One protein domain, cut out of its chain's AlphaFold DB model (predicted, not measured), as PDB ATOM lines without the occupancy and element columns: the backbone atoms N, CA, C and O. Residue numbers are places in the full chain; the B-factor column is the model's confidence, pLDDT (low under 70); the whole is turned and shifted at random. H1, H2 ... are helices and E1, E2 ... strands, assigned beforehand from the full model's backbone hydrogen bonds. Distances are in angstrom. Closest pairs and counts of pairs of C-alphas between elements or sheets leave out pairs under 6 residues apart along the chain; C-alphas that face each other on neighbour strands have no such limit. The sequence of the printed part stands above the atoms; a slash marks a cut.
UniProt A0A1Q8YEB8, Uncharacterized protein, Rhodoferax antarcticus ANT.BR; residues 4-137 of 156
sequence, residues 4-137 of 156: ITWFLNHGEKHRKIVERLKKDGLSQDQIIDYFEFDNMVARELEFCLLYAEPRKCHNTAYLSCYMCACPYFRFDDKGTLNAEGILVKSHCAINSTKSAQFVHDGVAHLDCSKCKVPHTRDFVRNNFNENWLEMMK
ATOM      1  N   ILE A   4     -15.318  45.896   4.599       95.56
ATOM      2  CA  ILE A   4     -14.774  45.739   5.953       95.56
ATOM      3  C   ILE A   4     -14.132  44.365   6.162       95.56
ATOM      4  O   ILE A   4     -13.049  44.265   6.736       95.56
ATOM      5  N   THR A   5     -14.747  43.298   5.641       95.56
ATOM      6  CA  THR A   5     -14.180  41.950   5.740       95.56
ATOM      7  C   THR A   5     -12.880  41.850   4.951       95.56
ATOM      8  O   THR A   5     -11.908  41.290   5.451       95.56
ATOM      9  N   TRP A   6     -12.827  42.416   3.740       95.75
ATOM     10  CA  TRP A   6     -11.584  42.461   2.971       95.75
ATOM     11  C   TRP A   6     -10.495  43.263   3.691       95.75
ATOM     12  O   TRP A   6      -9.371  42.783   3.800       95.75
ATOM     13  N   PHE A   7     -10.837  44.439   4.215       96.44
ATOM     14  CA  PHE A   7      -9.932  45.364   4.892       96.44
ATOM     15  C   PHE A   7      -9.248  44.723   6.103       96.44
ATOM     16  O   PHE A   7      -8.021  44.733   6.200       96.44
ATOM     17  N   LEU A   8     -10.031  44.096   6.987       95.69
ATOM     18  CA  LEU A   8      -9.506  43.415   8.174       95.69
ATOM     19  C   LEU A   8      -8.648  42.201   7.797       95.69
ATOM     20  O   LEU A   8      -7.545  42.036   8.317       95.69
ATOM     21  N   ASN A   9      -9.108  41.386   6.842       96.31
ATOM     22  CA  ASN A   9      -8.346  40.229   6.370       96.31
ATOM     23  C   ASN A   9      -7.026  40.644   5.705       96.31
ATOM     24  O   ASN A   9      -6.009  39.972   5.876       96.31
ATOM     25  N   HIS A  10      -7.031  41.734   4.940       96.88
ATOM     26  CA  HIS A  10      -5.840  42.257   4.282       96.88
ATOM     27  C   HIS A  10      -4.838  42.817   5.296       96.88
ATOM     28  O   HIS A  10      -3.658  42.471   5.230       96.88
ATOM     29  N   GLY A  11      -5.307  43.594   6.280       97.25
ATOM     30  CA  GLY A  11      -4.473  44.091   7.376       97.25
ATOM     31  C   GLY A  11      -3.800  42.962   8.161       97.25
ATOM     32  O   GLY A  11      -2.604  43.030   8.434       97.25
ATOM     33  N   GLU A  12      -4.524  41.875   8.443       98.00
ATOM     34  CA  GLU A  12      -3.961  40.708   9.132       98.00
ATOM     35  C   GLU A  12      -2.898  39.981   8.293       98.00
ATOM     36  O   GLU A  12      -1.839  39.611   8.806       98.00
ATOM     37  N   LYS A  13      -3.132  39.804   6.986       98.19
ATOM     38  CA  LYS A  13      -2.122  39.242   6.073       98.19
ATOM     39  C   LYS A  13      -0.864  40.109   6.034       98.19
ATOM     40  O   LYS A  13       0.242  39.583   6.146       98.19
ATOM     41  N   HIS A  14      -1.030  41.427   5.924       98.50
ATOM     42  CA  HIS A  14       0.078  42.377   5.936       98.50
ATOM     43  C   HIS A  14       0.875  42.294   7.245       98.50
ATOM     44  O   HIS A  14       2.101  42.180   7.208       98.50
ATOM     45  N   ARG A  15       0.192  42.291   8.400       98.50
ATOM     46  CA  ARG A  15       0.810  42.175   9.730       98.50
ATOM     47  C   ARG A  15       1.698  40.935   9.829       98.50
ATOM     48  O   ARG A  15       2.857  41.060  10.212       98.50
ATOM     49  N   LYS A  16       1.195  39.760   9.429       98.62
ATOM     50  CA  LYS A  16       1.963  38.498   9.467       98.62
ATOM     51  C   LYS A  16       3.256  38.572   8.656       98.62
ATOM     52  O   LYS A  16       4.292  38.094   9.116       98.62
ATOM     53  N   ILE A  17       3.202  39.167   7.464       98.62
ATOM     54  CA  ILE A  17       4.381  39.343   6.608       98.62
ATOM     55  C   ILE A  17       5.375  40.281   7.294       98.62
ATOM     56  O   ILE A  17       6.522  39.896   7.497       98.62
ATOM     57  N   VAL A  18       4.940  41.476   7.710       98.56
ATOM     58  CA  VAL A  18       5.821  42.467   8.348       98.56
ATOM     59  C   VAL A  18       6.464  41.921   9.620       98.56
ATOM     60  O   VAL A  18       7.670  42.058   9.787       98.56
ATOM     61  N   GLU A  19       5.714  41.244  10.489       98.56
ATOM     62  CA  GLU A  19       6.263  40.636  11.708       98.56
ATOM     63  C   GLU A  19       7.345  39.599  11.415       98.56
ATOM     64  O   GLU A  19       8.383  39.592  12.079       98.56
ATOM     65  N   ARG A  20       7.132  38.747  10.406       98.62
ATOM     66  CA  ARG A  20       8.135  37.768   9.980       98.62
ATOM     67  C   ARG A  20       9.394  38.468   9.464       98.62
ATOM     68  O   ARG A  20      10.482  38.159   9.931       98.62
ATOM     69  N   LEU A  21       9.252  39.457   8.580       98.62
ATOM     70  CA  LEU A  21      10.391  40.202   8.027       98.62
ATOM     71  C   LEU A  21      11.162  40.975   9.106       98.62
ATOM     72  O   LEU A  21      12.390  41.019   9.086       98.62
ATOM     73  N   LYS A  22      10.456  41.544  10.087       98.12
ATOM     74  CA  LYS A  22      11.076  42.190  11.249       98.12
ATOM     75  C   LYS A  22      11.843  41.202  12.117       98.12
ATOM     76  O   LYS A  22      12.933  41.524  12.580       98.12
ATOM     77  N   LYS A  23      11.285  40.011  12.351       98.25
ATOM     78  CA  LYS A  23      11.965  38.940  13.092       98.25
ATOM     79  C   LYS A  23      13.249  38.497  12.386       98.25
ATOM     80  O   LYS A  23      14.230  38.198  13.059       98.25
ATOM     81  N   ASP A  24      13.248  38.536  11.058       98.25
ATOM     82  CA  ASP A  24      14.421  38.274  10.219       98.25
ATOM     83  C   ASP A  24      15.409  39.462  10.177       98.25
ATOM     84  O   ASP A  24      16.453  39.385   9.529       98.25
ATOM     85  N   GLY A  25      15.116  40.563  10.882       98.31
ATOM     86  CA  GLY A  25      16.004  41.717  11.031       98.31
ATOM     87  C   GLY A  25      16.025  42.667   9.832       98.31
ATOM     88  O   GLY A  25      16.958  43.460   9.711       98.31
ATOM     89  N   LEU A  26      15.032  42.601   8.938       98.56
ATOM     90  CA  LEU A  26      14.974  43.497   7.784       98.56
ATOM     91  C   LEU A  26      14.701  44.941   8.220       98.56
ATOM     92  O   LEU A  26      13.842  45.223   9.057       98.56
ATOM     93  N   SER A  27      15.412  45.868   7.585       98.38
ATOM     94  CA  SER A  27      15.167  47.307   7.691       98.38
ATOM     95  C   SER A  27      13.879  47.732   6.976       98.38
ATOM     96  O   SER A  27      13.365  47.021   6.113       98.38
ATOM     97  N   GLN A  28      13.399  48.946   7.269       98.06
ATOM     98  CA  GLN A  28      12.238  49.543   6.596       98.06
ATOM     99  C   GLN A  28      12.360  49.502   5.065       98.06
ATOM    100  O   GLN A  28      11.427  49.079   4.391       98.06
ATOM    101  N   ASP A  29      13.502  49.915   4.506       98.25
ATOM    102  CA  ASP A  29      13.698  49.933   3.051       98.25
ATOM    103  C   ASP A  29      13.635  48.518   2.453       98.25
ATOM    104  O   ASP A  29      13.006  48.322   1.417       98.25
ATOM    105  N   GLN A  30      14.192  47.520   3.145       98.56
ATOM    106  CA  GLN A  30      14.122  46.120   2.714       98.56
ATOM    107  C   GLN A  30      12.706  45.546   2.818       98.56
ATOM    108  O   GLN A  30      12.312  44.754   1.967       98.56
ATOM    109  N   ILE A  31      11.926  45.946   3.827       98.75
ATOM    110  CA  ILE A  31      10.507  45.581   3.928       98.75
ATOM    111  C   ILE A  31       9.728  46.197   2.759       98.75
ATOM    112  O   ILE A  31       8.959  45.499   2.105       98.75
ATOM    113  N   ILE A  32       9.949  47.476   2.441       98.50
ATOM    114  CA  ILE A  32       9.289  48.139   1.305       98.50
ATOM    115  C   ILE A  32       9.621  47.431  -0.015       98.50
ATOM    116  O   ILE A  32       8.721  47.193  -0.822       98.50
ATOM    117  N   ASP A  33      10.889  47.069  -0.222       98.38
ATOM    118  CA  ASP A  33      11.330  46.363  -1.426       98.38
ATOM    119  C   ASP A  33      10.779  44.924  -1.476       98.38
ATOM    120  O   ASP A  33      10.423  44.442  -2.552       98.38
ATOM    121  N   TYR A  34      10.618  44.250  -0.331       98.69
ATOM    122  CA  TYR A  34       9.955  42.942  -0.253       98.69
ATOM    123  C   TYR A  34       8.510  43.004  -0.760       98.69
ATOM    124  O   TYR A  34       8.052  42.085  -1.431       98.69
ATOM    125  N   PHE A  35       7.807  44.100  -0.468       98.50
ATOM    126  CA  PHE A  35       6.432  44.318  -0.910       98.50
ATOM    127  C   PHE A  35       6.308  44.779  -2.371       98.50
ATOM    128  O   PHE A  35       5.201  45.076  -2.821       98.50
ATOM    129  N   GLU A  36       7.398  44.852  -3.133       98.19
ATOM    130  CA  GLU A  36       7.325  45.024  -4.585       98.19
ATOM    131  C   GLU A  36       6.612  43.819  -5.228       98.19
ATOM    132  O   GLU A  36       6.724  42.684  -4.765       98.19
ATOM    133  N   PHE A  37       5.808  44.077  -6.259       97.81
ATOM    134  CA  PHE A  37       4.916  43.091  -6.860       97.81
ATOM    135  C   PHE A  37       5.601  41.784  -7.268       97.81
ATOM    136  O   PHE A  37       5.070  40.723  -6.945       97.81
ATOM    137  N   ASP A  38       6.747  41.834  -7.947       96.69
ATOM    138  CA  ASP A  38       7.419  40.625  -8.430       96.69
ATOM    139  C   ASP A  38       7.914  39.779  -7.238       96.69
ATOM    140  O   ASP A  38       7.798  38.549  -7.243       96.69
ATOM    141  N   ASN A  39       8.364  40.432  -6.160       98.06
ATOM    142  CA  ASN A  39       8.732  39.765  -4.907       98.06
ATOM    143  C   ASN A  39       7.521  39.144  -4.196       98.06
ATOM    144  O   ASN A  39       7.596  38.002  -3.736       98.06
ATOM    145  N   MET A  40       6.406  39.872  -4.125       98.06
ATOM    146  CA  MET A  40       5.180  39.408  -3.476       98.06
ATOM    147  C   MET A  40       4.534  38.246  -4.230       98.06
ATOM    148  O   MET A  40       4.124  37.274  -3.604       98.06
ATOM    149  N   VAL A  41       4.499  38.281  -5.563       97.12
ATOM    150  CA  VAL A  41       4.013  37.155  -6.378       97.12
ATOM    151  C   VAL A  41       4.865  35.909  -6.144       97.12
ATOM    152  O   VAL A  41       4.325  34.817  -5.995       97.12
ATOM    153  N   ALA A  42       6.190  36.054  -6.068       97.31
ATOM    154  CA  ALA A  42       7.089  34.917  -5.885       97.31
ATOM    155  C   ALA A  42       7.019  34.284  -4.483       97.31
ATOM    156  O   ALA A  42       7.361  33.112  -4.328       97.31
ATOM    157  N   ARG A  43       6.634  35.052  -3.453       97.50
ATOM    158  CA  ARG A  43       6.773  34.646  -2.042       97.50
ATOM    159  C   ARG A  43       5.452  34.539  -1.282       97.50
ATOM    160  O   ARG A  43       5.387  33.807  -0.304       97.50
ATOM    161  N   GLU A  44       4.420  35.252  -1.723       97.50
ATOM    162  CA  GLU A  44       3.190  35.514  -0.971       97.50
ATOM    163  C   GLU A  44       1.937  35.374  -1.854       97.50
ATOM    164  O   GLU A  44       1.058  36.236  -1.850       97.50
ATOM    165  N   LEU A  45       1.829  34.281  -2.622       95.69
ATOM    166  CA  LEU A  45       0.739  34.043  -3.588       95.69
ATOM    167  C   LEU A  45      -0.677  34.227  -3.008       95.69
ATOM    168  O   LEU A  45      -1.582  34.665  -3.712       95.69
ATOM    169  N   GLU A  46      -0.878  33.934  -1.723       95.19
ATOM    170  CA  GLU A  46      -2.185  34.062  -1.061       95.19
ATOM    171  C   GLU A  46      -2.490  35.482  -0.552       95.19
ATOM    172  O   GLU A  46      -3.597  35.753  -0.071       95.19
ATOM    173  N   PHE A  47      -1.535  36.411  -0.638       96.50
ATOM    174  CA  PHE A  47      -1.717  37.790  -0.187       96.50
ATOM    175  C   PHE A  47      -2.784  38.515  -1.015       96.50
ATOM    176  O   PHE A  47      -3.676  39.163  -0.456       96.50
ATOM    177  N   CYS A  48      -2.746  38.344  -2.339       95.25
ATOM    178  CA  CYS A  48      -3.646  38.988  -3.286       95.25
ATOM    179  C   CYS A  48      -4.205  37.977  -4.292       95.25
ATOM    180  O   CYS A  48      -3.466  37.194  -4.876       95.25
ATOM    181  N   LEU A  49      -5.510  38.053  -4.573       92.25
ATOM    182  CA  LEU A  49      -6.163  37.195  -5.573       92.25
ATOM    183  C   LEU A  49      -5.563  37.362  -6.980       92.25
ATOM    184  O   LEU A  49      -5.569  36.424  -7.768       92.25
ATOM    185  N   LEU A  50      -5.014  38.543  -7.282       92.88
ATOM    186  CA  LEU A  50      -4.361  38.834  -8.559       92.88
ATOM    187  C   LEU A  50      -2.969  38.204  -8.694       92.88
ATOM    188  O   LEU A  50      -2.316  38.426  -9.702       92.88
ATOM    189  N   TYR A  51      -2.465  37.473  -7.699       95.12
ATOM    190  CA  TYR A  51      -1.175  36.787  -7.824       95.12
ATOM    191  C   TYR A  51      -1.311  35.380  -8.414       95.12
ATOM    192  O   TYR A  51      -0.337  34.863  -8.951       95.12
ATOM    193  N   ALA A  52      -2.512  34.788  -8.385       91.75
ATOM    194  CA  ALA A  52      -2.782  33.490  -9.013       91.75
ATOM    195  C   ALA A  52      -2.610  33.534 -10.543       91.75
ATOM    196  O   ALA A  52      -2.127  32.587 -11.157       91.75
ATOM    197  N   GLU A  53      -2.966  34.665 -11.147       90.88
ATOM    198  CA  GLU A  53      -2.611  35.030 -12.514       90.88
ATOM    199  C   GLU A  53      -1.750  36.282 -12.394       90.88
ATOM    200  O   GLU A  53      -2.346  37.312 -12.112       90.88
ATOM    201  N   PRO A  54      -0.417  36.244 -12.566       87.00
ATOM    202  CA  PRO A  54       0.521  37.268 -12.090       87.00
ATOM    203  C   PRO A  54       0.330  38.619 -12.802       87.00
ATOM    204  O   PRO A  54       1.116  39.044 -13.648       87.00
ATOM    205  N   ARG A  55      -0.751  39.316 -12.448       91.25
ATOM    206  CA  ARG A  55      -1.266  40.518 -13.092       91.25
ATOM    207  C   ARG A  55      -1.134  41.683 -12.125       91.25
ATOM    208  O   ARG A  55      -1.717  41.693 -11.041       91.25
ATOM    209  N   LYS A  56      -0.397  42.710 -12.548       93.06
ATOM    210  CA  LYS A  56      -0.309  43.985 -11.826       93.06
ATOM    211  C   LYS A  56      -1.682  44.669 -11.807       93.06
ATOM    212  O   LYS A  56      -2.345  44.751 -12.840       93.06
ATOM    213  N   CYS A  57      -2.089  45.207 -10.653       91.88
ATOM    214  CA  CYS A  57      -3.340  45.973 -10.536       91.88
ATOM    215  C   CYS A  57      -3.274  47.337 -11.244       91.88
ATOM    216  O   CYS A  57      -4.298  47.851 -11.686       91.88
ATOM    217  N   HIS A  58      -2.070  47.898 -11.399       89.56
ATOM    218  CA  HIS A  58      -1.816  49.108 -12.175       89.56
ATOM    219  C   HIS A  58      -0.694  48.868 -13.177       89.56
ATOM    220  O   HIS A  58       0.330  48.269 -12.852       89.56
ATOM    221  N   ASN A  59      -0.856  49.396 -14.390       89.31
ATOM    222  CA  ASN A  59       0.179  49.313 -15.411       89.31
ATOM    223  C   ASN A  59       1.319  50.306 -15.104       89.31
ATOM    224  O   ASN A  59       1.253  51.506 -15.406       89.31
ATOM    225  N   THR A  60       2.347  49.821 -14.416       90.19
ATOM    226  CA  THR A  60       3.510  50.598 -13.988       90.19
ATOM    227  C   THR A  60       4.737  49.699 -13.869       90.19
ATOM    228  O   THR A  60       4.609  48.512 -13.573       90.19
ATOM    229  N   ALA A  61       5.925  50.265 -14.108       91.50
ATOM    230  CA  ALA A  61       7.181  49.524 -14.016       91.50
ATOM    231  C   ALA A  61       7.403  49.014 -12.584       91.50
ATOM    232  O   ALA A  61       7.502  47.810 -12.367       91.50
ATOM    233  N   TYR A  62       7.356  49.931 -11.614       94.38
ATOM    234  CA  TYR A  62       7.401  49.633 -10.185       94.38
ATOM    235  C   TYR A  62       5.996  49.674  -9.579       94.38
ATOM    236  O   TYR A  62       5.272  50.655  -9.795       94.38
ATOM    237  N   LEU A  63       5.635  48.640  -8.814       96.56
ATOM    238  CA  LEU A  63       4.366  48.534  -8.096       96.56
ATOM    239  C   LEU A  63       4.623  48.008  -6.676       96.56
ATOM    240  O   LEU A  63       4.826  46.813  -6.492       96.56
ATOM    241  N   SER A  64       4.576  48.880  -5.667       97.69
ATOM    242  CA  SER A  64       4.576  48.431  -4.270       97.69
ATOM    243  C   SER A  64       3.183  47.973  -3.845       97.69
ATOM    244  O   SER A  64       2.188  48.648  -4.110       97.69
ATOM    245  N   CYS A  65       3.099  46.850  -3.144       97.62
ATOM    246  CA  CYS A  65       1.875  46.331  -2.545       97.62
ATOM    247  C   CYS A  65       1.745  46.669  -1.048       97.62
ATOM    248  O   CYS A  65       0.729  46.319  -0.454       97.62
ATOM    249  N   TYR A  66       2.714  47.383  -0.457       98.25
ATOM    250  CA  TYR A  66       2.752  47.697   0.981       98.25
ATOM    251  C   TYR A  66       1.525  48.501   1.437       98.25
ATOM    252  O   TYR A  66       0.810  48.110   2.350       98.25
ATOM    253  N   MET A  67       1.212  49.598   0.741       96.75
ATOM    254  CA  MET A  67       0.033  50.431   1.023       96.75
ATOM    255  C   MET A  67      -1.149  50.114   0.095       96.75
ATOM    256  O   MET A  67      -1.929  51.006  -0.254       96.75
ATOM    257  N   CYS A  68      -1.308  48.850  -0.323       90.69
ATOM    258  CA  CYS A  68      -2.526  48.423  -1.022       90.69
ATOM    259  C   CYS A  68      -3.771  48.843  -0.205       90.69
ATOM    260  O   CYS A  68      -3.695  48.893   1.016       90.69
ATOM    261  N   ALA A  69      -4.877  49.185  -0.878       82.62
ATOM    262  CA  ALA A  69      -6.059  49.927  -0.392       82.62
ATOM    263  C   ALA A  69      -5.997  51.461  -0.425       82.62
ATOM    264  O   ALA A  69      -7.065  52.045  -0.457       82.62
ATOM    265  N   CYS A  70      -4.826  52.106  -0.531       94.94
ATOM    266  CA  CYS A  70      -4.661  53.572  -0.474       94.94
ATOM    267  C   CYS A  70      -5.180  54.225   0.829       94.94
ATOM    268  O   CYS A  70      -6.372  54.160   1.113       94.94
ATOM    269  N   PRO A  71      -4.371  55.015   1.558       96.69
ATOM    270  CA  PRO A  71      -4.825  55.675   2.794       96.69
ATOM    271  C   PRO A  71      -5.911  56.745   2.566       96.69
ATOM    272  O   PRO A  71      -6.541  57.225   3.507       96.69
ATOM    273  N   TYR A  72      -6.157  57.126   1.309       97.38
ATOM    274  CA  TYR A  72      -7.208  58.066   0.907       97.38
ATOM    275  C   TYR A  72      -8.465  57.389   0.356       97.38
ATOM    276  O   TYR A  72      -9.376  58.079  -0.105       97.38
ATOM    277  N   PHE A  73      -8.521  56.059   0.345       97.06
ATOM    278  CA  PHE A  73      -9.740  55.335   0.022       97.06
ATOM    279  C   PHE A  73     -10.708  55.446   1.193       97.06
ATOM    280  O   PHE A  73     -10.313  55.278   2.340       97.06
ATOM    281  N   ARG A  74     -11.966  55.773   0.929       96.88
ATOM    282  CA  ARG A  74     -13.032  55.774   1.931       96.88
ATOM    283  C   ARG A  74     -14.086  54.803   1.467       96.88
ATOM    284  O   ARG A  74     -14.511  54.899   0.316       96.88
ATOM    285  N   PHE A  75     -14.506  53.897   2.335       96.69
ATOM    286  CA  PHE A  75     -15.572  52.959   2.025       96.69
ATOM    287  C   PHE A  75     -16.627  52.943   3.121       96.69
ATOM    288  O   PHE A  75     -16.342  53.228   4.276       96.69
ATOM    289  N   ASP A  76     -17.841  52.568   2.745       95.81
ATOM    290  CA  ASP A  76     -18.902  52.168   3.656       95.81
ATOM    291  C   ASP A  76     -19.697  51.053   2.971       95.81
ATOM    292  O   ASP A  76     -20.210  51.220   1.862       95.81
ATOM    293  N   ASP A  77     -19.787  49.894   3.619       94.81
ATOM    294  CA  ASP A  77     -20.535  48.754   3.094       94.81
ATOM    295  C   ASP A  77     -22.037  49.030   2.971       94.81
ATOM    296  O   ASP A  77     -22.688  48.456   2.084       94.81
ATOM    297  N   LYS A  78     -22.568  49.922   3.824       95.31
ATOM    298  CA  LYS A  78     -23.949  50.414   3.752       95.31
ATOM    299  C   LYS A  78     -24.122  51.395   2.595       95.31
ATOM    300  O   LYS A  78     -25.138  51.330   1.911       95.31
ATOM    301  N   GLY A  79     -23.106  52.219   2.339       94.44
ATOM    302  CA  GLY A  79     -23.102  53.248   1.303       94.44
ATOM    303  C   GLY A  79     -24.122  54.367   1.536       94.44
ATOM    304  O   GLY A  79     -24.897  54.346   2.491       94.44
ATOM    305  N   THR A  80     -24.139  55.334   0.620       95.69
ATOM    306  CA  THR A  80     -25.071  56.473   0.637       95.69
ATOM    307  C   THR A  80     -25.646  56.693  -0.756       95.69
ATOM    308  O   THR A  80     -24.911  56.641  -1.741       95.69
ATOM    309  N   LEU A  81     -26.953  56.949  -0.856       97.31
ATOM    310  CA  LEU A  81     -27.584  57.309  -2.128       97.31
ATOM    311  C   LEU A  81     -27.192  58.734  -2.535       97.31
ATOM    312  O   LEU A  81     -27.273  59.657  -1.723       97.31
ATOM    313  N   ASN A  82     -26.791  58.914  -3.792       94.88
ATOM    314  CA  ASN A  82     -26.640  60.243  -4.383       94.88
ATOM    315  C   ASN A  82     -27.985  60.783  -4.920       94.88
ATOM    316  O   ASN A  82     -29.021  60.121  -4.819       94.88
ATOM    317  N   ALA A  83     -27.975  61.996  -5.482       94.19
ATOM    318  CA  ALA A  83     -29.175  62.663  -5.999       94.19
ATOM    319  C   ALA A  83     -29.842  61.896  -7.158       94.19
ATOM    320  O   ALA A  83     -31.042  62.030  -7.385       94.19
ATOM    321  N   GLU A  84     -29.075  61.067  -7.861       94.06
ATOM    322  CA  GLU A  84     -29.512  60.225  -8.971       94.06
ATOM    323  C   GLU A  84     -30.013  58.841  -8.512       94.06
ATOM    324  O   GLU A  84     -30.388  58.016  -9.343       94.06
ATOM    325  N   GLY A  85     -30.021  58.565  -7.202       96.19
ATOM    326  CA  GLY A  85     -30.454  57.284  -6.639       96.19
ATOM    327  C   GLY A  85     -29.432  56.148  -6.778       96.19
ATOM    328  O   GLY A  85     -29.787  54.987  -6.596       96.19
ATOM    329  N   ILE A  86     -28.169  56.457  -7.081       97.44
ATOM    330  CA  ILE A  86     -27.061  55.495  -7.135       97.44
ATOM    331  C   ILE A  86     -26.475  55.323  -5.732       97.44
ATOM    332  O   ILE A  86     -26.153  56.302  -5.055       97.44
ATOM    333  N   LEU A  87     -26.293  54.073  -5.301       97.88
ATOM    334  CA  LEU A  87     -25.696  53.738  -4.011       97.88
ATOM    335  C   LEU A  87     -24.168  53.833  -4.076       97.88
ATOM    336  O   LEU A  87     -23.503  52.948  -4.608       97.88
ATOM    337  N   VAL A  88     -23.590  54.883  -3.502       97.62
ATOM    338  CA  VAL A  88     -22.140  55.093  -3.467       97.62
ATOM    339  C   VAL A  88     -21.543  54.396  -2.251       97.62
ATOM    340  O   VAL A  88     -21.834  54.767  -1.117       97.62
ATOM    341  N   LYS A  89     -20.684  53.397  -2.479       97.12
ATOM    342  CA  LYS A  89     -20.023  52.636  -1.401       97.12
ATOM    343  C   LYS A  89     -18.583  53.042  -1.139       97.12
ATOM    344  O   LYS A  89     -18.008  52.627  -0.138       97.12
ATOM    345  N   SER A  90     -17.964  53.809  -2.035       96.88
ATOM    346  CA  SER A  90     -16.604  54.297  -1.811       96.88
ATOM    347  C   SER A  90     -16.259  55.557  -2.597       96.88
ATOM    348  O   SER A  90     -16.817  55.829  -3.660       96.88
ATOM    349  N   HIS A  91     -15.323  56.340  -2.062       96.38
ATOM    350  CA  HIS A  91     -14.850  57.582  -2.668       96.38
ATOM    351  C   HIS A  91     -13.378  57.871  -2.332       96.38
ATOM    352  O   HIS A  91     -12.771  57.227  -1.475       96.38
ATOM    353  N   CYS A  92     -12.791  58.844  -3.033       97.25
ATOM    354  CA  CYS A  92     -11.431  59.319  -2.788       97.25
ATOM    355  C   CYS A  92     -11.460  60.545  -1.871       97.25
ATOM    356  O   CYS A  92     -11.996  61.579  -2.256       97.25
ATOM    357  N   ALA A  93     -10.827  60.467  -0.700       96.94
ATOM    358  CA  ALA A  93     -10.798  61.565   0.273       96.94
ATOM    359  C   ALA A  93     -10.092  62.833  -0.238       96.94
ATOM    360  O   ALA A  93     -10.357  63.927   0.247       96.94
ATOM    361  N   ILE A  94      -9.190  62.692  -1.213       96.06
ATOM    362  CA  ILE A  94      -8.415  63.806  -1.783       96.06
ATOM    363  C   ILE A  94      -8.930  64.259  -3.151       96.06
ATOM    364  O   ILE A  94      -8.268  65.063  -3.801       96.06
ATOM    365  N   ASN A  95     -10.064  63.721  -3.620       94.81
ATOM    366  CA  ASN A  95     -10.660  64.054  -4.919       94.81
ATOM    367  C   ASN A  95      -9.635  64.054  -6.070       94.81
ATOM    368  O   ASN A  95      -9.561  64.989  -6.868       94.81
ATOM    369  N   SER A  96      -8.795  63.015  -6.134       95.88
ATOM    370  CA  SER A  96      -7.743  62.928  -7.148       95.88
ATOM    371  C   SER A  96      -8.334  63.015  -8.555       95.88
ATOM    372  O   SER A  96      -9.276  62.293  -8.880       95.88
ATOM    373  N   THR A  97      -7.702  63.787  -9.441       95.19
ATOM    374  CA  THR A  97      -8.063  63.850 -10.872       95.19
ATOM    375  C   THR A  97      -7.873  62.519 -11.610       95.19
ATOM    376  O   THR A  97      -8.264  62.382 -12.768       95.19
ATOM    377  N   LYS A  98      -7.244  61.529 -10.962       95.25
ATOM    378  CA  LYS A  98      -7.077  60.157 -11.459       95.25
ATOM    379  C   LYS A  98      -8.116  59.179 -10.908       95.25
ATOM    380  O   LYS A  98      -8.072  58.013 -11.292       95.25
ATOM    381  N   SER A  99      -8.996  59.629 -10.018       94.31
ATOM    382  CA  SER A  99     -10.107  58.827  -9.512       94.31
ATOM    383  C   SER A  99     -11.341  58.960 -10.402       94.31
ATOM    384  O   SER A  99     -11.570  60.005 -11.011       94.31
ATOM    385  N   ALA A 100     -12.121  57.889 -10.484       95.62
ATOM    386  CA  ALA A 100     -13.415  57.845 -11.151       95.62
ATOM    387  C   ALA A 100     -14.397  56.998 -10.327       95.62
ATOM    388  O   ALA A 100     -14.020  56.401  -9.321       95.62
ATOM    389  N   GLN A 101     -15.658  56.944 -10.748       95.81
ATOM    390  CA  GLN A 101     -16.647  56.018 -10.202       95.81
ATOM    391  C   GLN A 101     -16.964  54.958 -11.257       95.81
ATOM    392  O   GLN A 101     -17.236  55.286 -12.411       95.81
ATOM    393  N   PHE A 102     -16.932  53.696 -10.851       95.50
ATOM    394  CA  PHE A 102     -17.429  52.567 -11.619       95.50
ATOM    395  C   PHE A 102     -18.813  52.200 -11.088       95.50
ATOM    396  O   PHE A 102     -18.952  51.858  -9.914       95.50
ATOM    397  N   VAL A 103     -19.832  52.294 -11.943       96.81
ATOM    398  CA  VAL A 103     -21.221  51.993 -11.581       96.81
ATOM    399  C   VAL A 103     -21.629  50.662 -12.192       96.81
ATOM    400  O   VAL A 103     -21.520  50.472 -13.403       96.81
ATOM    401  N   HIS A 104     -22.136  49.761 -11.358       95.25
ATOM    402  CA  HIS A 104     -22.702  48.485 -11.774       95.25
ATOM    403  C   HIS A 104     -23.924  48.177 -10.911       95.25
ATOM    404  O   HIS A 104     -23.871  48.341  -9.694       95.25
ATOM    405  N   ASP A 105     -25.036  47.799 -11.543       95.69
ATOM    406  CA  ASP A 105     -26.300  47.460 -10.877       95.69
ATOM    407  C   ASP A 105     -26.764  48.505  -9.841       95.69
ATOM    408  O   ASP A 105     -27.214  48.182  -8.744       95.69
ATOM    409  N   GLY A 106     -26.628  49.792 -10.183       96.44
ATOM    410  CA  GLY A 106     -27.031  50.905  -9.315       96.44
ATOM    411  C   GLY A 106     -26.100  51.164  -8.124       96.44
ATOM    412  O   GLY A 106     -26.429  51.990  -7.273       96.44
ATOM    413  N   VAL A 107     -24.938  50.508  -8.061       97.75
ATOM    414  CA  VAL A 107     -23.925  50.700  -7.015       97.75
ATOM    415  C   VAL A 107     -22.660  51.308  -7.614       97.75
ATOM    416  O   VAL A 107     -22.123  50.797  -8.596       97.75
ATOM    417  N   ALA A 108     -22.173  52.393  -7.016       97.56
ATOM    418  CA  ALA A 108     -20.934  53.054  -7.399       97.56
ATOM    419  C   ALA A 108     -19.773  52.662  -6.474       97.56
ATOM    420  O   ALA A 108     -19.868  52.734  -5.241       97.56
ATOM    421  N   HIS A 109     -18.661  52.283  -7.096       96.62
ATOM    422  CA  HIS A 109     -17.391  51.968  -6.459       96.62
ATOM    423  C   HIS A 109     -16.289  52.879  -6.999       96.62
ATOM    424  O   HIS A 109     -16.252  53.182  -8.192       96.62
ATOM    425  N   LEU A 110     -15.347  53.273  -6.143       96.19
ATOM    426  CA  LEU A 110     -14.194  54.049  -6.571       96.19
ATOM    427  C   LEU A 110     -13.335  53.236  -7.544       96.19
ATOM    428  O   LEU A 110     -12.877  52.139  -7.224       96.19
ATOM    429  N   ASP A 111     -13.044  53.829  -8.694       95.31
ATOM    430  CA  ASP A 111     -12.043  53.352  -9.634       95.31
ATOM    431  C   ASP A 111     -10.769  54.197  -9.499       95.31
ATOM    432  O   ASP A 111     -10.743  55.399  -9.782       95.31
ATOM    433  N   CYS A 112      -9.695  53.542  -9.062       94.00
ATOM    434  CA  CYS A 112      -8.358  54.116  -8.930       94.00
ATOM    435  C   CYS A 112      -7.387  53.618 -10.006       94.00
ATOM    436  O   CYS A 112      -6.195  53.891  -9.889       94.00
ATOM    437  N   SER A 113      -7.834  52.899 -11.042       91.38
ATOM    438  CA  SER A 113      -6.982  52.234 -12.046       91.38
ATOM    439  C   SER A 113      -5.920  53.148 -12.681       91.38
ATOM    440  O   SER A 113      -4.821  52.692 -13.008       91.38
ATOM    441  N   LYS A 114      -6.203  54.454 -12.790       93.38
ATOM    442  CA  LYS A 114      -5.304  55.489 -13.339       93.38
ATOM    443  C   LYS A 114      -4.417  56.184 -12.295       93.38
ATOM    444  O   LYS A 114      -3.613  57.047 -12.658       93.38
ATOM    445  N   CYS A 115      -4.573  55.862 -11.017       93.44
ATOM    446  CA  CYS A 115      -3.814  56.414  -9.902       93.44
ATOM    447  C   CYS A 115      -2.643  55.491  -9.532       93.44
ATOM    448  O   CYS A 115      -2.698  54.284  -9.732       93.44
ATOM    449  N   LYS A 116      -1.564  56.066  -8.993       93.69
ATOM    450  CA  LYS A 116      -0.370  55.318  -8.552       93.69
ATOM    451  C   LYS A 116       0.093  55.689  -7.145       93.69
ATOM    452  O   LYS A 116       1.092  55.149  -6.691       93.69
ATOM    453  N   VAL A 117      -0.619  56.597  -6.471       93.38
ATOM    454  CA  VAL A 117      -0.209  57.207  -5.193       93.38
ATOM    455  C   VAL A 117       0.286  56.177  -4.170       93.38
ATOM    456  O   VAL A 117       1.443  56.287  -3.784       93.38
ATOM    457  N   PRO A 118      -0.482  55.137  -3.793       95.44
ATOM    458  CA  PRO A 118      -0.032  54.202  -2.759       95.44
ATOM    459  C   PRO A 118       1.016  53.185  -3.238       95.44
ATOM    460  O   PRO A 118       1.480  52.366  -2.453       95.44
ATOM    461  N   HIS A 119       1.352  53.193  -4.528       95.62
ATOM    462  CA  HIS A 119       2.172  52.167  -5.165       95.62
ATOM    463  C   HIS A 119       3.589  52.637  -5.487       95.62
ATOM    464  O   HIS A 119       4.398  51.835  -5.957       95.62
ATOM    465  N   THR A 120       3.905  53.915  -5.266       95.75
ATOM    466  CA  THR A 120       5.267  54.416  -5.455       95.75
ATOM    467  C   THR A 120       6.104  54.173  -4.211       95.75
ATOM    468  O   THR A 120       5.616  54.245  -3.082       95.75
ATOM    469  N   ARG A 121       7.396  53.915  -4.419       96.44
ATOM    470  CA  ARG A 121       8.332  53.684  -3.321       96.44
ATOM    471  C   ARG A 121       8.406  54.885  -2.378       96.44
ATOM    472  O   ARG A 121       8.364  54.713  -1.165       96.44
ATOM    473  N   ASP A 122       8.474  56.089  -2.940       97.19
ATOM    474  CA  ASP A 122       8.595  57.330  -2.170       97.19
ATOM    475  C   ASP A 122       7.373  57.579  -1.290       97.19
ATOM    476  O   ASP A 122       7.515  57.948  -0.125       97.19
ATOM    477  N   PHE A 123       6.169  57.339  -1.817       97.25
ATOM    478  CA  PHE A 123       4.953  57.518  -1.033       97.25
ATOM    479  C   PHE A 123       4.909  56.539   0.138       97.25
ATOM    480  O   PHE A 123       4.654  56.957   1.267       97.25
ATOM    481  N   VAL A 124       5.219  55.263  -0.115       97.94
ATOM    482  CA  VAL A 124       5.287  54.244   0.936       97.94
ATOM    483  C   VAL A 124       6.328  54.620   1.986       97.94
ATOM    484  O   VAL A 124       6.031  54.589   3.173       97.94
ATOM    485  N   ARG A 125       7.529  55.034   1.569       97.88
ATOM    486  CA  ARG A 125       8.611  55.409   2.489       97.88
ATOM    487  C   ARG A 125       8.224  56.577   3.395       97.88
ATOM    488  O   ARG A 125       8.498  56.522   4.590       97.88
ATOM    489  N   ASN A 126       7.581  57.603   2.839       97.75
ATOM    490  CA  ASN A 126       7.208  58.820   3.563       97.75
ATOM    491  C   ASN A 126       6.002  58.640   4.497       97.75
ATOM    492  O   ASN A 126       5.798  59.465   5.381       97.75
ATOM    493  N   ASN A 127       5.207  57.586   4.303       97.75
ATOM    494  CA  ASN A 127       4.005  57.300   5.092       97.75
ATOM    495  C   ASN A 127       4.088  55.940   5.798       97.75
ATOM    496  O   ASN A 127       3.066  55.368   6.173       97.75
ATOM    497  N   PHE A 128       5.300  55.402   5.940       97.94
ATOM    498  CA  PHE A 128       5.512  54.055   6.436       97.94
ATOM    499  C   PHE A 128       5.055  53.922   7.888       97.94
ATOM    500  O   PHE A 128       5.469  54.674   8.770       97.94
ATOM    501  N   ASN A 129       4.261  52.891   8.141       98.06
ATOM    502  CA  ASN A 129       4.028  52.352   9.467       98.06
ATOM    503  C   ASN A 129       3.996  50.827   9.351       98.06
ATOM    504  O   ASN A 129       3.490  50.286   8.366       98.06
ATOM    505  N   GLU A 130       4.541  50.129  10.339       97.44
ATOM    506  CA  GLU A 130       4.532  48.664  10.394       97.44
ATOM    507  C   GLU A 130       3.113  48.109  10.583       97.44
ATOM    508  O   GLU A 130       2.795  47.015  10.117       97.44
ATOM    509  N   ASN A 131       2.245  48.884  11.242       97.44
ATOM    510  CA  ASN A 131       0.833  48.588  11.376       97.44
ATOM    511  C   ASN A 131       0.053  49.203  10.207       97.44
ATOM    512  O   ASN A 131      -0.216  50.405  10.159       97.44
ATOM    513  N   TRP A 132      -0.355  48.348   9.273       97.88
ATOM    514  CA  TRP A 132      -1.145  48.751   8.114       97.88
ATOM    515  C   TRP A 132      -2.480  49.395   8.490       97.88
ATOM    516  O   TRP A 132      -2.893  50.354   7.844       97.88
ATOM    517  N   LEU A 133      -3.125  48.937   9.567       96.50
ATOM    518  CA  LEU A 133      -4.391  49.520  10.013       96.50
ATOM    519  C   LEU A 133      -4.219  50.963  10.496       96.50
ATOM    520  O   LEU A 133      -5.123  51.760  10.283       96.50
ATOM    521  N   GLU A 134      -3.056  51.335  11.042       96.81
ATOM    522  CA  GLU A 134      -2.771  52.736  11.394       96.81
ATOM    523  C   GLU A 134      -2.618  53.616  10.153       96.81
ATOM    524  O   GLU A 134      -3.131  54.735  10.122       96.81
ATOM    525  N   MET A 135      -1.960  53.110   9.102       97.19
ATOM    526  CA  MET A 135      -1.862  53.834   7.826       97.19
ATOM    527  C   MET A 135      -3.234  54.026   7.179       97.19
ATOM    528  O   MET A 135      -3.468  55.020   6.496       97.19
ATOM    529  N   MET A 136      -4.135  53.067   7.388       97.12
ATOM    530  CA  MET A 136      -5.445  53.023   6.752       97.12
ATOM    531  C   MET A 136      -6.596  53.402   7.691       97.12
ATOM    532  O   MET A 136      -7.754  53.192   7.332       97.12
ATOM    533  N   LYS A 137      -6.313  53.965   8.869       95.25
ATOM    534  CA  LYS A 137      -7.299  54.184   9.943       95.25
ATOM    535  C   LYS A 137      -8.513  55.012   9.528       95.25
ATOM    536  O   LYS A 137      -9.608  54.798  10.031       95.25
TER     537      LYS A 137
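AT A GLANCE: This is residues 4 to 137 of the 156 residues of an uncharacterized protein of Rhodoferax antarcticus ANT.BR (UniProt A0A1Q8YEB8). Two lobes sit end to end: a strongly twisted four-stranded sheet, E1 to E4, and a helical lobe in which the long helix H1 runs away from the sheet, with the short helices H2, H3, H4 and H5 and the unnamed residues 44 to 72 making up the rest. H1 only grazes the sheet, with its residues 4 to 7. The printed part has 134 residues, with the order H1 H2 H3 E1 E2 E3 E4 H4 H5; the mixed sheet runs E1 E2 E4 E3, and the class is mixed, helices and strands. The whole is compact, with a radius of gyration of the C-alphas of 15.7 A, yet elongated in outline, spanning 53 by 28 by 27 A.

HOW THE PARTS SIT: Start at H1, residues 4 to 23, which only grazes the sheet with its residues 4 to 7. Next comes H2, residues 28 to 34, close to H1 but not clearly touching; their closest C-alphas, Leu 21 and Ile 31, are 6.8 A apart. H3, residues 37 to 43, touches no helix and stands about perpendicular to H2, at 78 degrees. Go on to E1, residues 73 to 81, and E2, residues 87 to 92, an antiparallel hairpin where N 76 and O 89 are 2.9 A apart, within hydrogen-bond range. E3, residues 100 to 104, and E4, residues 107 to 111, form another hairpin, with N 102 and O 109 at 2.8 A. E2 and E4 are parallel at 15 degrees, with N 108 and O 87 at 2.8 A. H4, residues 121 to 126, touches H2 at a shallow tilt of 29 degrees, opposite ways; the closest C-alphas, Ile 32 and Arg 121, are 7.3 A apart. Last, H5, residues 132 to 135, touches residues 11 to 15 of H1 alone, closest at the C-alphas of Gly 11 and Trp 132, 5.8 A. In H1, H2, H3 and H4 every O i to N i+4 pair is within hydrogen-bond range; H5 is too short for such a pair.

IN THESE COORDINATES: Find C-alpha 4 at (-14.774, 45.739, 5.953); from there H1 runs 28.5 A to C-alpha 23. E1 begins at C-alpha 73, (-9.740, 55.335, 0.022), bends by 95 degrees at residue 78 and measures 18.1 A. E2 measures 15.4 A, E3 13.2 A and E4 12.5 A. H5 ends at C-alpha 135, (-1.862, 53.834, 7.826).

THE WHOLE: Look for the two farthest C-alphas at Gly 25 and Glu 84, 53.1 A apart. The printed part has no cut. The link from H3 to E1, 29 residues, is long. The mean pLDDT of the printed part is 96.0, and no printed residue is under 70.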